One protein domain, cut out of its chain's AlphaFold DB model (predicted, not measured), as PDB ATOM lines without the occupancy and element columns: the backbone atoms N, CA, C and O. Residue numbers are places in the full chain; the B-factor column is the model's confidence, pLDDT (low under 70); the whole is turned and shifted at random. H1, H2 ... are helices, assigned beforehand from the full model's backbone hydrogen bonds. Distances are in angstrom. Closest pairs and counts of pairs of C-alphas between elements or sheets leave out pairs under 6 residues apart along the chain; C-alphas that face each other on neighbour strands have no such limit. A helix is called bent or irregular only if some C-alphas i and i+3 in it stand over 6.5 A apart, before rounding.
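What this domain is: This is residues 32 to 178 of the 190 residues of an uncharacterized protein of Aureibaculum marinum (UniProt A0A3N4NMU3). One long helix, H4, makes the longest axis; H1 runs alongside it, and a small head of H5, H6 and H7 sits by its later part, with H5 packed on H4 and H1. The helical hairpin H2 and H3, which comes before H4 in the chain, makes an arm set crosswise to H4 at the end far from the head, and H3 turns a corner into the beginning of H4. The printed part has 147 residues with seven named helices, H1 to H7 in order along the chain, and no named strand; its class is all helix. The whole is only just loose, close to compact, with a radius of gyration of the C-alphas of 17.8 A and spans of 48 by 34 by 32 A.

Where its parts are: H4, residues 82 to 114, is 45.0 A long, from C-alpha 82 at (7.692, 199.850, 43.770) to C-alpha 114 at (32.714, 162.897, 49.615). H1, residues 32 to 46, begins with C-alpha 32 at (23.921, 170.633, 54.278) and is 22.1 A long. H2 is residues 53 to 60, 11.1 A, and H3 is residues 64 to 79, 22.8 A. H5 is residues 129 to 133, 6.1 A, H6 is residues 137 to 152, 23.3 A, and H7 is residues 158 to 168, 15.5 A. H1 and H6 are irregular: C-alphas 39 and 42 are 7.1 A apart, and C-alphas 138 and 141 are 7.7 A apart. H6 has a kink of 26 degrees near residue 144.

How they stand to each other: H4 and H1 touch, opposite ways at a shallow tilt of 19 degrees; their closest C-alphas, those of Asn 103 and Leu 35, are 5.6 A apart. H5 is the hub, touching H1, H4 and H7. H4 touches it with residues 100 to 104 alone, the closest C-alphas being those of Ser 104 and Leu 132, 7.0 A apart. H1 touches H5 with residues 35 to 39 alone, closest at the C-alphas of Asp 39 and Ile 131, 6.6 A. The closest C-alphas of H5 and H7 are those of Met 133 and Ile 164, 4.5 A apart. H6 and H7 form a helical hairpin at a shallow tilt of 15 degrees, closest at the C-alphas of Lys 140 and Leu 168, 6.1 A. H2 and H3 form another, at 25 degrees, closest at the C-alphas of Val 59 and Lys 67, 5.6 A. H3 and H4 meet only through their link. In H3, H4, H5 and H7 every O i to N i+4 pair is within hydrogen-bond range; in H1 it is 8 of 11, in H2 3 of 4 and in H6 10 of 12.

The domain as a whole: The two C-alphas farthest apart, those of Lys 80 and Lys 153, are 50.2 A apart. The printed part has no cut. The link from H4 to H5, residues 115 to 128, is long. Residues 80 to 87, of which 82 to 87 belong to H4, stand free. The mean pLDDT of the printed part is 80.1; it is under 70 in residues 44 to 62, 64 to 65, 67 to 89 and 174 to 178.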
ATOM      1  N   LEU A  32      24.638 170.682  55.555       97.12
ATOM      2  CA  LEU A  32      23.921 170.633  54.278       97.12
ATOM      3  C   LEU A  32      22.489 171.171  54.397       97.12
ATOM      4  O   LEU A  32      22.052 171.904  53.507       97.12
ATOM      5  N   THR A  33      21.781 170.855  55.486       96.06
ATOM      6  CA  THR A  33      20.437 171.388  55.754       96.06
ATOM      7  C   THR A  33      20.477 172.908  55.834       96.06
ATOM      8  O   THR A  33      19.707 173.577  55.153       96.06
ATOM      9  N   ILE A  34      21.437 173.463  56.578       94.75
ATOM     10  CA  ILE A  34      21.609 174.914  56.708       94.75
ATOM     11  C   ILE A  34      21.922 175.562  55.354       94.75
ATOM     12  O   ILE A  34      21.414 176.649  55.074       94.75
ATOM     13  N   LEU A  35      22.739 174.929  54.497       94.50
ATOM     14  CA  LEU A  35      22.995 175.464  53.152       94.50
ATOM     15  C   LEU A  35      21.693 175.575  52.355       94.50
ATOM     16  O   LEU A  35      21.414 176.625  51.776       94.50
ATOM     17  N   TYR A  36      20.899 174.505  52.351       93.44
ATOM     18  CA  TYR A  36      19.645 174.439  51.610       93.44
ATOM     19  C   TYR A  36      18.608 175.437  52.135       93.44
ATOM     20  O   TYR A  36      18.034 176.202  51.360       93.44
ATOM     21  N   GLU A  37      18.408 175.489  53.451       90.31
ATOM     22  CA  GLU A  37      17.476 176.428  54.075       90.31
ATOM     23  C   GLU A  37      17.859 177.878  53.779       90.31
ATOM     24  O   GLU A  37      17.001 178.675  53.402       90.31
ATOM     25  N   ASN A  38      19.146 178.225  53.883       87.69
ATOM     26  CA  ASN A  38      19.613 179.571  53.560       87.69
ATOM     27  C   ASN A  38      19.428 179.915  52.079       87.69
ATOM     28  O   ASN A  38      19.061 181.050  51.776       87.69
ATOM     29  N   ASP A  39      19.650 178.956  51.171       89.50
ATOM     30  CA  ASP A  39      19.418 179.162  49.739       89.50
ATOM     31  C   ASP A  39      17.945 179.485  49.451       89.50
ATOM     32  O   ASP A  39      17.659 180.392  48.677       89.50
ATOM     33  N   GLN A  40      17.004 178.812  50.114       85.25
ATOM     34  CA  GLN A  40      15.571 178.980  49.847       85.25
ATOM     35  C   GLN A  40      14.925 180.150  50.609       85.25
ATOM     36  O   GLN A  40      13.999 180.792  50.105       85.25
ATOM     37  N   LYS A  41      15.426 180.473  51.809       83.81
ATOM     38  CA  LYS A  41      14.807 181.413  52.761       83.81
ATOM     39  C   LYS A  41      14.490 182.791  52.180       83.81
ATOM     40  O   LYS A  41      13.429 183.345  52.479       83.81
ATOM     41  N   TYR A  42      15.404 183.376  51.404       77.06
ATOM     42  CA  TYR A  42      15.216 184.724  50.853       77.06
ATOM     43  C   TYR A  42      14.710 184.705  49.409       77.06
ATOM     44  O   TYR A  42      14.031 185.647  49.007       77.06
ATOM     45  N   ARG A  43      14.901 183.610  48.665       75.12
ATOM     46  CA  ARG A  43      14.355 183.440  47.307       75.12
ATOM     47  C   ARG A  43      12.835 183.498  47.263       75.12
ATOM     48  O   ARG A  43      12.287 184.124  46.362       75.12
ATOM     49  N   LEU A  44      12.157 182.943  48.268       68.00
ATOM     50  CA  LEU A  44      10.699 183.070  48.383       68.00
ATOM     51  C   LEU A  44      10.250 184.531  48.502       68.00
ATOM     52  O   LEU A  44       9.212 184.887  47.964       68.00
ATOM     53  N   LYS A  45      11.051 185.388  49.147       66.88
ATOM     54  CA  LYS A  45      10.778 186.831  49.291       66.88
ATOM     55  C   LYS A  45      11.178 187.643  48.056       66.88
ATOM     56  O   LYS A  45      10.669 188.741  47.861       66.88
ATOM     57  N   LEU A  46      12.105 187.116  47.256       64.69
ATOM     58  CA  LEU A  46      12.609 187.714  46.016       64.69
ATOM     59  C   LEU A  46      11.815 187.286  44.772       64.69
ATOM     60  O   LEU A  46      11.963 187.895  43.715       64.69
ATOM     61  N   SER A  47      10.983 186.246  44.879       57.62
ATOM     62  CA  SER A  47      10.069 185.848  43.811       57.62
ATOM     63  C   SER A  47       9.097 186.996  43.495       57.62
ATOM     64  O   SER A  47       8.634 187.665  44.420       57.62
ATOM     65  N   PRO A  48       8.701 187.216  42.228       49.09
ATOM     66  CA  PRO A  48       7.596 188.122  41.892       49.09
ATOM     67  C   PRO A  48       6.274 187.753  42.599       49.09
ATOM     68  O   PRO A  48       5.410 188.604  42.789       49.09
ATOM     69  N   ILE A  49       6.152 186.488  43.023       43.62
ATOM     70  CA  ILE A  49       5.049 185.905  43.809       43.62
ATOM     71  C   ILE A  49       5.332 186.009  45.329       43.62
ATOM     72  O   ILE A  49       4.541 185.595  46.164       43.62
ATOM     73  N   GLY A  50       6.462 186.597  45.724       39.72
ATOM     74  CA  GLY A  50       6.991 186.687  47.089       39.72
ATOM     75  C   GLY A  50       6.270 187.650  48.030       39.72
ATOM     76  O   GLY A  50       6.867 188.154  48.981       39.72
ATOM     77  N   ILE A  51       4.984 187.887  47.787       41.53
ATOM     78  CA  ILE A  51       4.041 188.333  48.803       41.53
ATOM     79  C   ILE A  51       3.050 187.177  48.951       41.53
ATOM     80  O   ILE A  51       2.207 186.955  48.091       41.53
ATOM     81  N   ASP A  52       3.244 186.431  50.038       42.62
ATOM     82  CA  ASP A  52       2.524 185.230  50.463       42.62
ATOM     83  C   ASP A  52       2.716 183.958  49.623       42.62
ATOM     84  O   ASP A  52       1.879 183.576  48.810       42.62
ATOM     85  N   SER A  53       3.725 183.160  49.982       41.78
ATOM     86  CA  SER A  53       3.700 181.714  49.714       41.78
ATOM     87  C   SER A  53       2.471 181.026  50.339       41.78
ATOM     88  O   SER A  53       2.083 179.965  49.868       41.78
ATOM     89  N   LEU A  54       1.828 181.633  51.349       39.28
ATOM     90  CA  LEU A  54       0.512 181.221  51.860       39.28
ATOM     91  C   LEU A  54      -0.610 181.390  50.820       39.28
ATOM     92  O   LEU A  54      -1.498 180.548  50.743       39.28
ATOM     93  N   SER A  55      -0.532 182.416  49.970       44.41
ATOM     94  CA  SER A  55      -1.524 182.667  48.921       44.41
ATOM     95  C   SER A  55      -1.380 181.687  47.761       44.41
ATOM     96  O   SER A  55      -2.374 181.328  47.147       44.41
ATOM     97  N   PHE A  56      -0.174 181.168  47.505       42.16
ATOM     98  CA  PHE A  56       0.034 180.115  46.509       42.16
ATOM     99  C   PHE A  56      -0.675 178.803  46.901       42.16
ATOM    100  O   PHE A  56      -1.289 178.165  46.051       42.16
ATOM    101  N   PHE A  57      -0.670 178.441  48.191       44.19
ATOM    102  CA  PHE A  57      -1.400 177.266  48.689       44.19
ATOM    103  C   PHE A  57      -2.928 177.471  48.719       44.19
ATOM    104  O   PHE A  57      -3.664 176.529  48.438       44.19
ATOM    105  N   GLU A  58      -3.423 178.686  48.992       48.78
ATOM    106  CA  GLU A  58      -4.853 179.023  48.842       48.78
ATOM    107  C   GLU A  58      -5.305 178.969  47.377       48.78
ATOM    108  O   GLU A  58      -6.369 178.430  47.069       48.78
ATOM    109  N   VAL A  59      -4.472 179.488  46.471       49.81
ATOM    110  CA  VAL A  59      -4.716 179.497  45.026       49.81
ATOM    111  C   VAL A  59      -4.797 178.080  44.478       49.81
ATOM    112  O   VAL A  59      -5.554 177.847  43.543       49.81
ATOM    113  N   ASP A  60      -4.097 177.107  45.064       51.91
ATOM    114  CA  ASP A  60      -4.064 175.760  44.502       51.91
ATOM    115  C   ASP A  60      -5.409 175.017  44.567       51.91
ATOM    116  O   ASP A  60      -5.681 174.166  43.716       51.91
ATOM    117  N   SER A  61      -6.277 175.428  45.498       58.69
ATOM    118  CA  SER A  61      -7.652 174.940  45.658       58.69
ATOM    119  C   SER A  61      -8.680 175.578  44.709       58.69
ATOM    120  O   SER A  61      -9.836 175.154  44.686       58.69
ATOM    121  N   LEU A  62      -8.282 176.586  43.922       64.62
ATOM    122  CA  LEU A  62      -9.176 177.354  43.051       64.62
ATOM    123  C   LEU A  62      -9.272 176.778  41.630       64.62
ATOM    124  O   LEU A  62      -8.394 176.048  41.160       64.62
ATOM    125  N   SER A  63     -10.334 177.163  40.914       72.69
ATOM    126  CA  SER A  63     -10.457 176.921  39.475       72.69
ATOM    127  C   SER A  63      -9.366 177.677  38.701       72.69
ATOM    128  O   SER A  63      -8.873 178.703  39.165       72.69
ATOM    129  N   ILE A  64      -8.973 177.185  37.522       59.88
ATOM    130  CA  ILE A  64      -7.869 177.759  36.724       59.88
ATOM    131  C   ILE A  64      -8.071 179.260  36.454       59.88
ATOM    132  O   ILE A  64      -7.126 180.037  36.599       59.88
ATOM    133  N   ASP A  65      -9.295 179.679  36.130       69.81
ATOM    134  CA  ASP A  65      -9.609 181.080  35.832       69.81
ATOM    135  C   ASP A  65      -9.498 181.971  37.082       69.81
ATOM    136  O   ASP A  65      -8.951 183.077  37.030       69.81
ATOM    137  N   ASP A  66      -9.912 181.456  38.240       70.38
ATOM    138  CA  ASP A  66      -9.772 182.152  39.521       70.38
ATOM    139  C   ASP A  66      -8.305 182.248  39.963       70.38
ATOM    140  O   ASP A  66      -7.897 183.278  40.508       70.38
ATOM    141  N   LYS A  67      -7.478 181.226  39.672       64.00
ATOM    142  CA  LYS A  67      -6.023 181.276  39.911       64.00
ATOM    143  C   LYS A  67      -5.392 182.432  39.138       64.00
ATOM    144  O   LYS A  67      -4.637 183.219  39.711       64.00
ATOM    145  N   ILE A  68      -5.729 182.558  37.853       59.56
ATOM    146  CA  ILE A  68      -5.196 183.601  36.966       59.56
ATOM    147  C   ILE A  68      -5.596 184.993  37.472       59.56
ATOM    148  O   ILE A  68      -4.746 185.878  37.585       59.56
ATOM    149  N   ASN A  69      -6.863 185.183  37.841       69.06
ATOM    150  CA  ASN A  69      -7.359 186.465  38.343       69.06
ATOM    151  C   ASN A  69      -6.708 186.855  39.678       69.06
ATOM    152  O   ASN A  69      -6.203 187.972  39.814       69.06
ATOM    153  N   LYS A  70      -6.621 185.919  40.632       68.81
ATOM    154  CA  LYS A  70      -5.991 186.149  41.941       68.81
ATOM    155  C   LYS A  70      -4.502 186.472  41.809       68.81
ATOM    156  O   LYS A  70      -4.008 187.395  42.458       68.81
ATOM    157  N   MET A  71      -3.788 185.755  40.937       61.06
ATOM    158  CA  MET A  71      -2.387 186.048  40.634       61.06
ATOM    159  C   MET A  71      -2.235 187.455  40.053       61.06
ATOM    160  O   MET A  71      -1.403 188.222  40.535       61.06
ATOM    161  N   ASN A  72      -3.061 187.833  39.075       61.22
ATOM    162  CA  ASN A  72      -3.006 189.159  38.457       61.22
ATOM    163  C   ASN A  72      -3.265 190.294  39.464       61.22
ATOM    164  O   ASN A  72      -2.554 191.302  39.449       61.22
ATOM    165  N   GLU A  73      -4.215 190.130  40.385       67.31
ATOM    166  CA  GLU A  73      -4.474 191.100  41.457       67.31
ATOM    167  C   GLU A  73      -3.278 191.267  42.405       67.31
ATOM    168  O   GLU A  73      -2.883 192.397  42.715       67.31
ATOM    169  N   LEU A  74      -2.666 190.156  42.833       63.06
ATOM    170  CA  LEU A  74      -1.468 190.168  43.680       63.06
ATOM    171  C   LEU A  74      -0.301 190.863  42.969       63.06
ATOM    172  O   LEU A  74       0.339 191.748  43.541       63.06
ATOM    173  N   PHE A  75      -0.081 190.544  41.693       59.59
ATOM    174  CA  PHE A  75       0.931 191.190  40.858       59.59
ATOM    175  C   PHE A  75       0.725 192.711  40.762       59.59
ATOM    176  O   PHE A  75       1.673 193.483  40.943       59.59
ATOM    177  N   ILE A  76      -0.508 193.172  40.522       62.41
ATOM    178  CA  ILE A  76      -0.832 194.604  40.393       62.41
ATOM    179  C   ILE A  76      -0.682 195.339  41.734       62.41
ATOM    180  O   ILE A  76      -0.138 196.449  41.771       62.41
ATOM    181  N   LYS A  77      -1.120 194.728  42.841       63.59
ATOM    182  CA  LYS A  77      -0.991 195.287  44.197       63.59
ATOM    183  C   LYS A  77       0.474 195.495  44.580       63.59
ATOM    184  O   LYS A  77       0.838 196.561  45.075       63.59
ATOM    185  N   ASN A  78       1.326 194.519  44.277       57.97
ATOM    186  CA  ASN A  78       2.747 194.555  44.623       57.97
ATOM    187  C   ASN A  78       3.517 195.591  43.793       57.97
ATOM    188  O   ASN A  78       4.406 196.273  44.305       57.97
ATOM    189  N   ARG A  79       3.111 195.797  42.535       55.06
ATOM    190  CA  ARG A  79       3.708 196.787  41.627       55.06
ATOM    191  C   ARG A  79       3.517 198.242  42.088       55.06
ATOM    192  O   ARG A  79       4.365 199.079  41.790       55.06
ATOM    193  N   LYS A  80       2.452 198.570  42.834       54.41
ATOM    194  CA  LYS A  80       2.196 199.944  43.325       54.41
ATOM    195  C   LYS A  80       3.126 200.393  44.466       54.41
ATOM    196  O   LYS A  80       3.310 201.593  44.635       54.41
ATOM    197  N   ASN A  81       3.800 199.477  45.169       52.84
ATOM    198  CA  ASN A  81       4.753 199.795  46.250       52.84
ATOM    199  C   ASN A  81       6.214 199.988  45.767       52.84
ATOM    200  O   ASN A  81       7.149 199.960  46.569       52.84
ATOM    201  N   SER A  82       6.428 200.170  44.456       52.03
ATOM    202  CA  SER A  82       7.692 199.850  43.770       52.03
ATOM    203  C   SER A  82       8.966 200.568  44.235       52.03
ATOM    204  O   SER A  82      10.026 199.977  44.092       52.03
ATOM    205  N   PHE A  83       8.933 201.778  44.809       44.53
ATOM    206  CA  PHE A  83      10.179 202.481  45.180       44.53
ATOM    207  C   PHE A  83      10.806 201.957  46.486       44.53
ATOM    208  O   PHE A  83      11.974 201.574  46.505       44.53
ATOM    209  N   ILE A  84      10.020 201.857  47.566       47.84
ATOM    210  CA  ILE A  84      10.460 201.228  48.828       47.84
ATOM    211  C   ILE A  84      10.681 199.724  48.615       47.84
ATOM    212  O   ILE A  84      11.626 199.143  49.146       47.84
ATOM    213  N   TYR A  85       9.847 199.100  47.778       56.72
ATOM    214  CA  TYR A  85       9.995 197.705  47.379       56.72
ATOM    215  C   TYR A  85      11.306 197.456  46.622       56.72
ATOM    216  O   TYR A  85      12.008 196.513  46.961       56.72
ATOM    217  N   LYS A  86      11.695 198.321  45.675       59.00
ATOM    218  CA  LYS A  86      12.941 198.168  44.907       59.00
ATOM    219  C   LYS A  86      14.181 198.217  45.804       59.00
ATOM    220  O   LYS A  86      14.989 197.304  45.732       59.00
ATOM    221  N   ASN A  87      14.276 199.183  46.722       59.22
ATOM    222  CA  ASN A  87      15.415 199.260  47.652       59.22
ATOM    223  C   ASN A  87      15.500 198.037  48.589       59.22
ATOM    224  O   ASN A  87      16.589 197.540  48.876       59.22
ATOM    225  N   ASN A  88      14.355 197.522  49.049       61.47
ATOM    226  CA  ASN A  88      14.310 196.313  49.874       61.47
ATOM    227  C   ASN A  88      14.667 195.052  49.072       61.47
ATOM    228  O   ASN A  88      15.366 194.180  49.586       61.47
ATOM    229  N   VAL A  89      14.232 194.967  47.814       65.88
ATOM    230  CA  VAL A  89      14.573 193.879  46.889       65.88
ATOM    231  C   VAL A  89      16.063 193.897  46.548       65.88
ATOM    232  O   VAL A  89      16.692 192.846  46.597       65.88
ATOM    233  N   ASP A  90      16.654 195.066  46.299       72.06
ATOM    234  CA  ASP A  90      18.089 195.204  46.015       72.06
ATOM    235  C   ASP A  90      18.942 194.774  47.225       72.06
ATOM    236  O   ASP A  90      19.925 194.041  47.083       72.06
ATOM    237  N   SER A  91      18.524 195.148  48.440       80.38
ATOM    238  CA  SER A  91      19.168 194.714  49.688       80.38
ATOM    239  C   SER A  91      19.069 193.196  49.898       80.38
ATOM    240  O   SER A  91      20.063 192.534  50.211       80.38
ATOM    241  N   LEU A  92      17.886 192.618  49.667       78.44
ATOM    242  CA  LEU A  92      17.671 191.174  49.765       78.44
ATOM    243  C   LEU A  92      18.445 190.399  48.690       78.44
ATOM    244  O   LEU A  92      18.962 189.327  48.992       78.44
ATOM    245  N   TRP A  93      18.584 190.938  47.475       81.25
ATOM    246  CA  TRP A  93      19.417 190.346  46.426       81.25
ATOM    247  C   TRP A  93      20.896 190.368  46.785       81.25
ATOM    248  O   TRP A  93      21.583 189.370  46.578       81.25
ATOM    249  N   ASN A  94      21.385 191.465  47.366       86.56
ATOM    250  CA  ASN A  94      22.761 191.533  47.847       86.56
ATOM    251  C   ASN A  94      23.016 190.495  48.955       86.56
ATOM    252  O   ASN A  94      24.017 189.780  48.923       86.56
ATOM    253  N   LEU A  95      22.079 190.351  49.899       88.38
ATOM    254  CA  LEU A  95      22.153 189.312  50.928       88.38
ATOM    255  C   LEU A  95      22.122 187.900  50.319       88.38
ATOM    256  O   LEU A  95      22.952 187.065  50.677       88.38
ATOM    257  N   GLN A  96      21.210 187.638  49.378       88.56
ATOM    258  CA  GLN A  96      21.128 186.351  48.685       88.56
ATOM    259  C   GLN A  96      22.434 186.041  47.950       88.56
ATOM    260  O   GLN A  96      22.937 184.930  48.048       88.56
ATOM    261  N   HIS A  97      23.043 187.026  47.291       91.81
ATOM    262  CA  HIS A  97      24.317 186.837  46.607       91.81
ATOM    263  C   HIS A  97      25.440 186.420  47.569       91.81
ATOM    264  O   HIS A  97      26.221 185.516  47.269       91.81
ATOM    265  N   GLN A  98      25.508 187.032  48.755       93.75
ATOM    266  CA  GLN A  98      26.477 186.644  49.786       93.75
ATOM    267  C   GLN A  98      26.240 185.211  50.283       93.75
ATOM    268  O   GLN A  98      27.199 184.458  50.469       93.75
ATOM    269  N   ILE A  99      24.976 184.822  50.458       94.06
ATOM    270  CA  ILE A  99      24.590 183.454  50.819       94.06
ATOM    271  C   ILE A  99      25.013 182.473  49.723       94.06
ATOM    272  O   ILE A  99      25.649 181.467  50.030       94.06
ATOM    273  N   ASP A 100      24.758 182.788  48.456       95.25
ATOM    274  CA  ASP A 100      25.103 181.938  47.311       95.25
ATOM    275  C   ASP A 100      26.617 181.704  47.222       95.25
ATOM    276  O   ASP A 100      27.075 180.583  46.975       95.25
ATOM    277  N   VAL A 101      27.417 182.742  47.501       97.12
ATOM    278  CA  VAL A 101      28.883 182.648  47.605       97.12
ATOM    279  C   VAL A 101      29.296 181.696  48.727       97.12
ATOM    280  O   VAL A 101      30.089 180.780  48.490       97.12
ATOM    281  N   GLN A 102      28.762 181.878  49.937       96.88
ATOM    282  CA  GLN A 102      29.113 181.048  51.093       96.88
ATOM    283  C   GLN A 102      28.673 179.590  50.912       96.88
ATOM    284  O   GLN A 102      29.441 178.665  51.199       96.88
ATOM    285  N   ASN A 103      27.463 179.383  50.397       97.06
ATOM    286  CA  ASN A 103      26.901 178.069  50.122       97.06
ATOM    287  C   ASN A 103      27.728 177.327  49.076       97.06
ATOM    288  O   ASN A 103      28.122 176.187  49.321       97.06
ATOM    289  N   SER A 104      28.081 177.987  47.970       96.94
ATOM    290  CA  SER A 104      28.926 177.395  46.925       96.94
ATOM    291  C   SER A 104      30.275 176.939  47.486       96.94
ATOM    292  O   SER A 104      30.694 175.802  47.278       96.94
ATOM    293  N   GLN A 105      30.947 177.792  48.267       97.75
ATOM    294  CA  GLN A 105      32.239 177.454  48.870       97.75
ATOM    295  C   GLN A 105      32.154 176.246  49.812       97.75
ATOM    296  O   GLN A 105      33.018 175.365  49.761       97.75
ATOM    297  N   LYS A 106      31.139 176.202  50.682       97.88
ATOM    298  CA  LYS A 106      30.934 175.088  51.617       97.88
ATOM    299  C   LYS A 106      30.578 173.806  50.873       97.88
ATOM    300  O   LYS A 106      31.193 172.771  51.126       97.88
ATOM    301  N   LEU A 107      29.671 173.887  49.904       98.00
ATOM    302  CA  LEU A 107      29.255 172.738  49.112       98.00
ATOM    303  C   LEU A 107      30.421 172.158  48.303       98.00
ATOM    304  O   LEU A 107      30.602 170.945  48.302       98.00
ATOM    305  N   PHE A 108      31.293 172.986  47.717       98.12
ATOM    306  CA  PHE A 108      32.501 172.487  47.049       98.12
ATOM    307  C   PHE A 108      33.429 171.725  47.991       98.12
ATOM    308  O   PHE A 108      34.016 170.731  47.579       98.12
ATOM    309  N   LYS A 109      33.586 172.165  49.246       98.06
ATOM    310  CA  LYS A 109      34.405 171.433  50.228       98.06
ATOM    311  C   LYS A 109      33.809 170.058  50.525       98.06
ATOM    312  O   LYS A 109      34.554 169.088  50.617       98.06
ATOM    313  N   ILE A 110      32.485 169.979  50.639       97.75
ATOM    314  CA  ILE A 110      31.769 168.725  50.883       97.75
ATOM    315  C   ILE A 110      31.891 167.802  49.664       97.75
ATOM    316  O   ILE A 110      32.326 166.663  49.821       97.75
ATOM    317  N   ILE A 111      31.613 168.299  48.455       97.62
ATOM    318  CA  ILE A 111      31.701 167.504  47.222       97.62
ATOM    319  C   ILE A 111      33.138 167.049  46.953       97.62
ATOM    320  O   ILE A 111      33.363 165.894  46.616       97.62
ATOM    321  N   ASN A 112      34.137 167.902  47.176       96.69
ATOM    322  CA  ASN A 112      35.536 167.501  47.022       96.69
ATOM    323  C   ASN A 112      35.942 166.384  47.996       96.69
ATOM    324  O   ASN A 112      36.845 165.613  47.690       96.69
ATOM    325  N   LYS A 113      35.310 166.316  49.174       96.75
ATOM    326  CA  LYS A 113      35.628 165.323  50.204       96.75
ATOM    327  C   LYS A 113      34.880 164.005  50.008       96.75
ATOM    328  O   LYS A 113      35.466 162.952  50.230       96.75
ATOM    329  N   TYR A 114      33.605 164.064  49.632       96.06
ATOM    330  CA  TYR A 114      32.714 162.897  49.615       96.06
ATOM    331  C   TYR A 114      32.197 162.528  48.219       96.06
ATOM    332  O   TYR A 114      31.599 161.471  48.049       96.06
ATOM    333  N   GLY A 115      32.429 163.364  47.209       96.12
ATOM    334  CA  GLY A 115      31.679 163.324  45.956       96.12
ATOM    335  C   GLY A 115      30.329 164.031  46.059       96.12
ATOM    336  O   GLY A 115      29.939 164.521  47.122       96.12
ATOM    337  N   TYR A 116      29.609 164.100  44.941       97.25
ATOM    338  CA  TYR A 116      28.231 164.574  44.929       97.25
ATOM    339  C   TYR A 116      27.336 163.581  45.677       97.25
ATOM    340  O   TYR A 116      27.320 162.391  45.364       97.25
ATOM    341  N   LEU A 117      26.594 164.084  46.661       96.56
ATOM    342  CA  LEU A 117      25.768 163.287  47.563       96.56
ATOM    343  C   LEU A 117      24.305 163.326  47.120       96.56
ATOM    344  O   LEU A 117      23.755 164.391  46.840       96.56
ATOM    345  N   ASN A 118      23.668 162.164  47.096       94.56
ATOM    346  CA  ASN A 118      22.245 162.000  46.837       94.56
ATOM    347  C   ASN A 118      21.693 160.824  47.666       94.56
ATOM    348  O   ASN A 118      22.440 160.151  48.380       94.56
ATOM    349  N   GLN A 119      20.393 160.559  47.559       92.56
ATOM    350  CA  GLN A 119      19.733 159.499  48.329       92.56
ATOM    351  C   GLN A 119      20.161 158.068  47.949       92.56
ATOM    352  O   GLN A 119      20.034 157.148  48.762       92.56
ATOM    353  N   GLU A 120      20.655 157.882  46.724       91.31
ATOM    354  CA  GLU A 120      21.110 156.599  46.179       91.31
ATOM    355  C   GLU A 120      22.490 156.245  46.742       91.31
ATOM    356  O   GLU A 120      22.713 155.115  47.167       91.31
ATOM    357  N   ASN A 121      23.393 157.227  46.828       93.12
ATOM    358  CA  ASN A 121      24.783 157.018  47.233       93.12
ATOM    359  C   ASN A 121      25.097 157.444  48.678       93.12
ATOM    360  O   ASN A 121      26.208 157.208  49.149       93.12
ATOM    361  N   SER A 122      24.151 158.055  49.401       95.56
ATOM    362  CA  SER A 122      24.363 158.536  50.770       95.56
ATOM    363  C   SER A 122      23.080 158.646  51.594       95.56
ATOM    364  O   SER A 122      21.969 158.587  51.069       95.56
ATOM    365  N   ASN A 123      23.206 158.833  52.909       96.19
ATOM    366  CA  ASN A 123      22.080 159.186  53.789       96.19
ATOM    367  C   ASN A 123      21.639 160.667  53.681       96.19
ATOM    368  O   ASN A 123      20.921 161.157  54.551       96.19
ATOM    369  N   CYS A 124      22.066 161.392  52.640       95.00
ATOM    370  CA  CYS A 124      21.634 162.757  52.362       95.00
ATOM    371  C   CYS A 124      20.373 162.761  51.483       95.00
ATOM    372  O   CYS A 124      20.393 162.277  50.353       95.00
ATOM    373  N   HIS A 125      19.297 163.376  51.976       93.62
ATOM    374  CA  HIS A 125      18.038 163.556  51.235       93.62
ATOM    375  C   HIS A 125      17.858 164.979  50.686       93.62
ATOM    376  O   HIS A 125      16.799 165.330  50.174       93.62
ATOM    377  N   ILE A 126      18.886 165.818  50.810       94.69
ATOM    378  CA  ILE A 126      18.819 167.230  50.445       94.69
ATOM    379  C   ILE A 126      19.081 167.365  48.938       94.69
ATOM    380  O   ILE A 126      20.074 166.820  48.447       94.69
ATOM    381  N   PRO A 127      18.246 168.101  48.186       93.81
ATOM    382  CA  PRO A 127      18.411 168.282  46.745       93.81
ATOM    383  C   PRO A 127      19.554 169.263  46.427       93.81
ATOM    384  O   PRO A 127      19.335 170.427  46.098       93.81
ATOM    385  N   LEU A 128      20.804 168.793  46.506       96.31
ATOM    386  CA  LEU A 128      22.003 169.638  46.366       96.31
ATOM    387  C   LEU A 128      22.117 170.356  45.011       96.31
ATOM    388  O   LEU A 128      22.746 171.413  44.934       96.31
ATOM    389  N   TYR A 129      21.487 169.832  43.955       94.94
ATOM    390  CA  TYR A 129      21.455 170.466  42.632       94.94
ATOM    391  C   TYR A 129      20.843 171.877  42.663       94.94
ATOM    392  O   TYR A 129      21.287 172.740  41.908       94.94
ATOM    393  N   ILE A 130      19.894 172.134  43.574       92.94
ATOM    394  CA  ILE A 130      19.251 173.445  43.758       92.94
ATOM    395  C   ILE A 130      20.273 174.493  44.209       92.94
ATOM    396  O   ILE A 130      20.229 175.640  43.786       92.94
ATOM    397  N   ILE A 131      21.251 174.101  45.021       95.62
ATOM    398  CA  ILE A 131      22.310 175.015  45.454       95.62
ATOM    399  C   ILE A 131      23.304 175.239  44.302       95.62
ATOM    400  O   ILE A 131      23.767 176.355  44.079       95.62
ATOM    401  N   LEU A 132      23.619 174.189  43.531       96.69
ATOM    402  CA  LEU A 132      24.565 174.277  42.413       96.69
ATOM    403  C   LEU A 132      24.044 175.141  41.259       96.69
ATOM    404  O   LEU A 132      24.824 175.908  40.693       96.69
ATOM    405  N   MET A 133      22.753 175.069  40.930       94.44
ATOM    406  CA  MET A 133      22.154 175.901  39.877       94.44
ATOM    407  C   MET A 133      22.183 177.402  40.223       94.44
ATOM    408  O   MET A 133      22.147 178.248  39.334       94.44
ATOM    409  N   HIS A 134      22.318 177.736  41.508       93.06
ATOM    410  CA  HIS A 134      22.440 179.101  42.016       93.06
ATOM    411  C   HIS A 134      23.887 179.554  42.258       93.06
ATOM    412  O   HIS A 134      24.135 180.550  42.937       93.06
ATOM    413  N   THR A 135      24.866 178.840  41.703       95.44
ATOM    414  CA  THR A 135      26.275 179.225  41.818       95.44
ATOM    415  C   THR A 135      26.494 180.664  41.297       95.44
ATOM    416  O   THR A 135      26.167 180.952  40.142       95.44
ATOM    417  N   PRO A 136      27.153 181.552  42.070       95.38
ATOM    418  CA  PRO A 136      27.552 182.882  41.615       95.38
ATOM    419  C   PRO A 136      28.457 182.860  40.377       95.38
ATOM    420  O   PRO A 136      29.295 181.969  40.221       95.38
ATOM    421  N   ALA A 137      28.381 183.905  39.548       94.31
ATOM    422  CA  ALA A 137      29.137 184.032  38.296       94.31
ATOM    423  C   ALA A 137      30.635 183.681  38.430       94.31
ATOM    424  O   ALA A 137      31.168 182.902  37.641       94.31
ATOM    425  N   GLN A 138      31.286 184.170  39.491       96.00
ATOM    426  CA  GLN A 138      32.709 183.933  39.776       96.00
ATOM    427  C   GLN A 138      33.089 182.454  39.987       96.00
ATOM    428  O   GLN A 138      34.265 182.102  39.913       96.00
ATOM    429  N   TYR A 139      32.117 181.578  40.249       97.50
ATOM    430  CA  TYR A 139      32.330 180.145  40.449       97.50
ATOM    431  C   TYR A 139      31.751 179.269  39.332       97.50
ATOM    432  O   TYR A 139      32.049 178.076  39.322       97.50
ATOM    433  N   LYS A 140      31.015 179.824  38.356       95.06
ATOM    434  CA  LYS A 140      30.350 179.056  37.282       95.06
ATOM    435  C   LYS A 140      31.276 178.052  36.591       95.06
ATOM    436  O   LYS A 140      30.967 176.867  36.551       95.06
ATOM    437  N   LYS A 141      32.455 178.488  36.127       94.56
ATOM    438  CA  LYS A 141      33.433 177.611  35.447       94.56
ATOM    439  C   LYS A 141      33.888 176.441  36.328       94.56
ATOM    440  O   LYS A 141      34.071 175.330  35.841       94.56
ATOM    441  N   ARG A 142      34.076 176.690  37.628       96.75
ATOM    442  CA  ARG A 142      34.443 175.649  38.596       96.75
ATOM    443  C   ARG A 142      33.285 174.680  38.819       96.75
ATOM    444  O   ARG A 142      33.531 173.478  38.847       96.75
ATOM    445  N   THR A 143      32.062 175.190  38.961       97.31
ATOM    446  CA  THR A 143      30.867 174.356  39.127       97.31
ATOM    447  C   THR A 143      30.631 173.479  37.911       97.31
ATOM    448  O   THR A 143      30.443 172.286  38.099       97.31
ATOM    449  N   LEU A 144      30.716 174.023  36.692       95.31
ATOM    450  CA  LEU A 144      30.565 173.255  35.451       95.31
ATOM    451  C   LEU A 144      31.503 172.045  35.436       95.31
ATOM    452  O   LEU A 144      31.038 170.914  35.349       95.31
ATOM    453  N   LYS A 145      32.804 172.273  35.653       96.19
ATOM    454  CA  LYS A 145      33.799 171.194  35.688       96.19
ATOM    455  C   LYS A 145      33.485 170.143  36.758       96.19
ATOM    456  O   LYS A 145      33.607 168.952  36.505       96.19
ATOM    457  N   LEU A 146      33.115 170.577  37.962       97.56
ATOM    458  CA  LEU A 146      32.789 169.674  39.067       97.56
ATOM    459  C   LEU A 146      31.524 168.853  38.774       97.56
ATOM    460  O   LEU A 146      31.495 167.660  39.051       97.56
ATOM    461  N   VAL A 147      30.497 169.476  38.199       96.94
ATOM    462  CA  VAL A 147      29.227 168.828  37.849       96.94
ATOM    463  C   VAL A 147      29.420 167.824  36.719       96.94
ATOM    464  O   VAL A 147      28.906 166.719  36.823       96.94
ATOM    465  N   GLU A 148      30.203 168.157  35.691       96.44
ATOM    466  CA  GLU A 148      30.566 167.213  34.626       96.44
ATOM    467  C   GLU A 148      31.304 165.994  35.189       96.44
ATOM    468  O   GLU A 148      30.900 164.864  34.939       96.44
ATOM    469  N   GLN A 149      32.306 166.207  36.047       97.25
ATOM    470  CA  GLN A 149      33.056 165.113  36.672       97.25
ATOM    471  C   GLN A 149      32.187 164.196  37.542       97.25
ATOM    472  O   GLN A 149      32.410 162.989  37.585       97.25
ATOM    473  N   GLU A 150      31.231 164.745  38.293       97.50
ATOM    474  CA  GLU A 150      30.350 163.936  39.143       97.50
ATOM    475  C   GLU A 150      29.201 163.288  38.347       97.50
ATOM    476  O   GLU A 150      28.728 162.218  38.735       97.50
ATOM    477  N   TYR A 151      28.803 163.879  37.217       96.56
ATOM    478  CA  TYR A 151      27.895 163.265  36.245       96.56
ATOM    479  C   TYR A 151      28.543 162.063  35.548       96.56
ATOM    480  O   TYR A 151      27.958 160.984  35.538       96.56
ATOM    481  N   GLU A 152      29.784 162.194  35.073       95.88
ATOM    482  CA  GLU A 152      30.560 161.093  34.473       95.88
ATOM    483  C   GLU A 152      30.767 159.919  35.443       95.88
ATOM    484  O   GLU A 152      30.820 158.762  35.031       95.88
ATOM    485  N   LYS A 153      30.834 160.196  36.751       94.88
ATOM    486  CA  LYS A 153      30.888 159.171  37.812       94.88
ATOM    487  C   LYS A 153      29.523 158.560  38.153       94.88
ATOM    488  O   LYS A 153      29.447 157.770  39.091       94.88
ATOM    489  N   GLY A 154      28.448 158.966  37.478       94.69
ATOM    490  CA  GLY A 154      27.086 158.486  37.728       94.69
ATOM    491  C   GLY A 154      26.480 158.951  39.056       94.69
ATOM    492  O   GLY A 154      25.512 158.363  39.523       94.69
ATOM    493  N   ARG A 155      27.035 159.987  39.703       95.31
ATOM    494  CA  ARG A 155      26.546 160.480  41.008       95.31
ATOM    495  C   ARG A 155      25.495 161.576  40.876       95.31
ATOM    496  O   ARG A 155      24.785 161.868  41.835       95.31
ATOM    497  N   ILE A 156      25.388 162.193  39.706       95.88
ATOM    498  CA  ILE A 156      24.328 163.144  39.373       95.88
ATOM    499  C   ILE A 156      23.454 162.472  38.321       95.88
ATOM    500  O   ILE A 156      23.963 162.030  37.298       95.88
ATOM    501  N   ASN A 157      22.145 162.383  38.560       93.25
ATOM    502  CA  ASN A 157      21.243 161.880  37.529       93.25
ATOM    503  C   ASN A 157      21.124 162.884  36.372       93.25
ATOM    504  O   ASN A 157      21.346 164.087  36.533       93.25
ATOM    505  N   HIS A 158      20.731 162.374  35.211       91.56
ATOM    506  CA  HIS A 158      20.680 163.138  33.973       91.56
ATOM    507  C   HIS A 158      19.821 164.414  34.061       91.56
ATOM    508  O   HIS A 158      20.268 165.499  33.691       91.56
ATOM    509  N   PHE A 159      18.627 164.322  34.650       90.00
ATOM    510  CA  PHE A 159      17.731 165.470  34.808       90.00
ATOM    511  C   PHE A 159      18.349 166.591  35.660       90.00
ATOM    512  O   PHE A 159      18.289 167.767  35.293       90.00
ATOM    513  N   ASN A 160      18.973 166.241  36.787       93.12
ATOM    514  CA  ASN A 160      19.630 167.208  37.664       93.12
ATOM    515  C   ASN A 160      20.844 167.845  36.983       93.12
ATOM    516  O   ASN A 160      21.053 169.047  37.129       93.12
ATOM    517  N   TYR A 161      21.620 167.063  36.225       94.62
ATOM    518  CA  TYR A 161      22.734 167.576  35.428       94.62
ATOM    519  C   TYR A 161      22.253 168.664  34.464       94.62
ATOM    520  O   TYR A 161      22.714 169.802  34.552       94.62
ATOM    521  N   LEU A 162      21.261 168.355  33.625       89.06
ATOM    522  CA  LEU A 162      20.707 169.303  32.658       89.06
ATOM    523  C   LEU A 162      20.182 170.585  33.314       89.06
ATOM    524  O   LEU A 162      20.502 171.688  32.867       89.06
ATOM    525  N   ASN A 163      19.448 170.462  34.424       88.88
ATOM    526  CA  ASN A 163      18.938 171.622  35.157       88.88
ATOM    527  C   ASN A 163      20.058 172.531  35.672       88.88
ATOM    528  O   ASN A 163      19.947 173.757  35.565       88.88
ATOM    529  N   ILE A 164      21.134 171.952  36.216       93.38
ATOM    530  CA  ILE A 164      22.285 172.728  36.682       93.38
ATOM    531  C   ILE A 164      22.943 173.444  35.498       93.38
ATOM    532  O   ILE A 164      23.137 174.657  35.560       93.38
ATOM    533  N   ILE A 165      23.256 172.723  34.417       91.75
ATOM    534  CA  ILE A 165      23.934 173.293  33.243       91.75
ATOM    535  C   ILE A 165      23.119 174.436  32.633       91.75
ATOM    536  O   ILE A 165      23.668 175.508  32.381       91.75
ATOM    537  N   TRP A 166      21.807 174.254  32.475       87.75
ATOM    538  CA  TRP A 166      20.911 175.287  31.957       87.75
ATOM    539  C   TRP A 166      20.969 176.576  32.783       87.75
ATOM    540  O   TRP A 166      21.147 177.659  32.228       87.75
ATOM    541  N   HIS A 167      20.907 176.483  34.114       89.56
ATOM    542  CA  HIS A 167      21.007 177.663  34.978       89.56
ATOM    543  C   HIS A 167      22.392 178.317  34.931       89.56
ATOM    544  O   HIS A 167      22.495 179.545  34.900       89.56
ATOM    545  N   LEU A 168      23.463 177.520  34.907       90.75
ATOM    546  CA  LEU A 168      24.827 178.051  34.834       90.75
ATOM    547  C   LEU A 168      25.094 178.766  33.505       90.75
ATOM    548  O   LEU A 168      25.843 179.745  33.492       90.75
ATOM    549  N   ASN A 169      24.419 178.346  32.435       87.19
ATOM    550  CA  ASN A 169      24.435 178.973  31.114       87.19
ATOM    551  C   ASN A 169      23.368 180.066  30.942       87.19
ATOM    552  O   ASN A 169      22.928 180.331  29.824       87.19
ATOM    553  N   ASP A 170      22.947 180.698  32.041       83.31
ATOM    554  CA  ASP A 170      22.018 181.837  32.045       83.31
ATOM    555  C   ASP A 170      20.652 181.525  31.425       83.31
ATOM    556  O   ASP A 170      19.959 182.413  30.939       83.31
ATOM    557  N   ARG A 171      20.243 180.251  31.493       82.19
ATOM    558  CA  ARG A 171      18.974 179.743  30.960       82.19
ATOM    559  C   ARG A 171      18.828 179.938  29.447       82.19
ATOM    560  O   ARG A 171      17.711 180.026  28.944       82.19
ATOM    561  N   ASN A 172      19.946 180.003  28.726       74.75
ATOM    562  CA  ASN A 172      19.942 180.052  27.271       74.75
ATOM    563  C   ASN A 172      19.498 178.699  26.690       74.75
ATOM    564  O   ASN A 172      20.032 177.655  27.072       74.75
ATOM    565  N   GLY A 173      18.545 178.734  25.755       70.06
ATOM    566  CA  GLY A 173      17.933 177.538  25.166       70.06
ATOM    567  C   GLY A 173      16.978 176.811  26.118       70.06
ATOM    568  O   GLY A 173      16.704 177.271  27.234       70.06
ATOM    569  N   LEU A 174      16.455 175.664  25.684       64.38
ATOM    570  CA  LEU A 174      15.690 174.788  26.569       64.38
ATOM    571  C   LEU A 174      16.633 173.983  27.477       64.38
ATOM    572  O   LEU A 174      17.707 173.568  27.034       64.38
ATOM    573  N   PRO A 175      16.230 173.668  28.723       59.47
ATOM    574  CA  PRO A 175      17.048 172.861  29.632       59.47
ATOM    575  C   PRO A 175      17.430 171.483  29.069       59.47
ATOM    576  O   PRO A 175      18.404 170.894  29.524       59.47
ATOM    577  N   PHE A 176      16.702 170.995  28.061       61.78
ATOM    578  CA  PHE A 176      16.883 169.684  27.436       61.78
ATOM    579  C   PHE A 176      17.560 169.729  26.055       61.78
ATOM    580  O   PHE A 176      17.780 168.687  25.455       61.78
ATOM    581  N   GLU A 177      17.921 170.907  25.536       56.56
ATOM    582  CA  GLU A 177      18.563 171.037  24.213       56.56
ATOM    583  C   GLU A 177      20.090 170.856  24.250       56.56
ATOM    584  O   GLU A 177      20.729 170.746  23.205       56.56
ATOM    585  N   TYR A 178      20.701 170.802  25.439       51.66
ATOM    586  CA  TYR A 178      22.162 170.764  25.574       51.66
ATOM    587  C   TYR A 178      22.799 169.472  25.025       51.66
ATOM    588  O   TYR A 178      23.972 169.479  24.643       51.66
TER     589      TYR A 178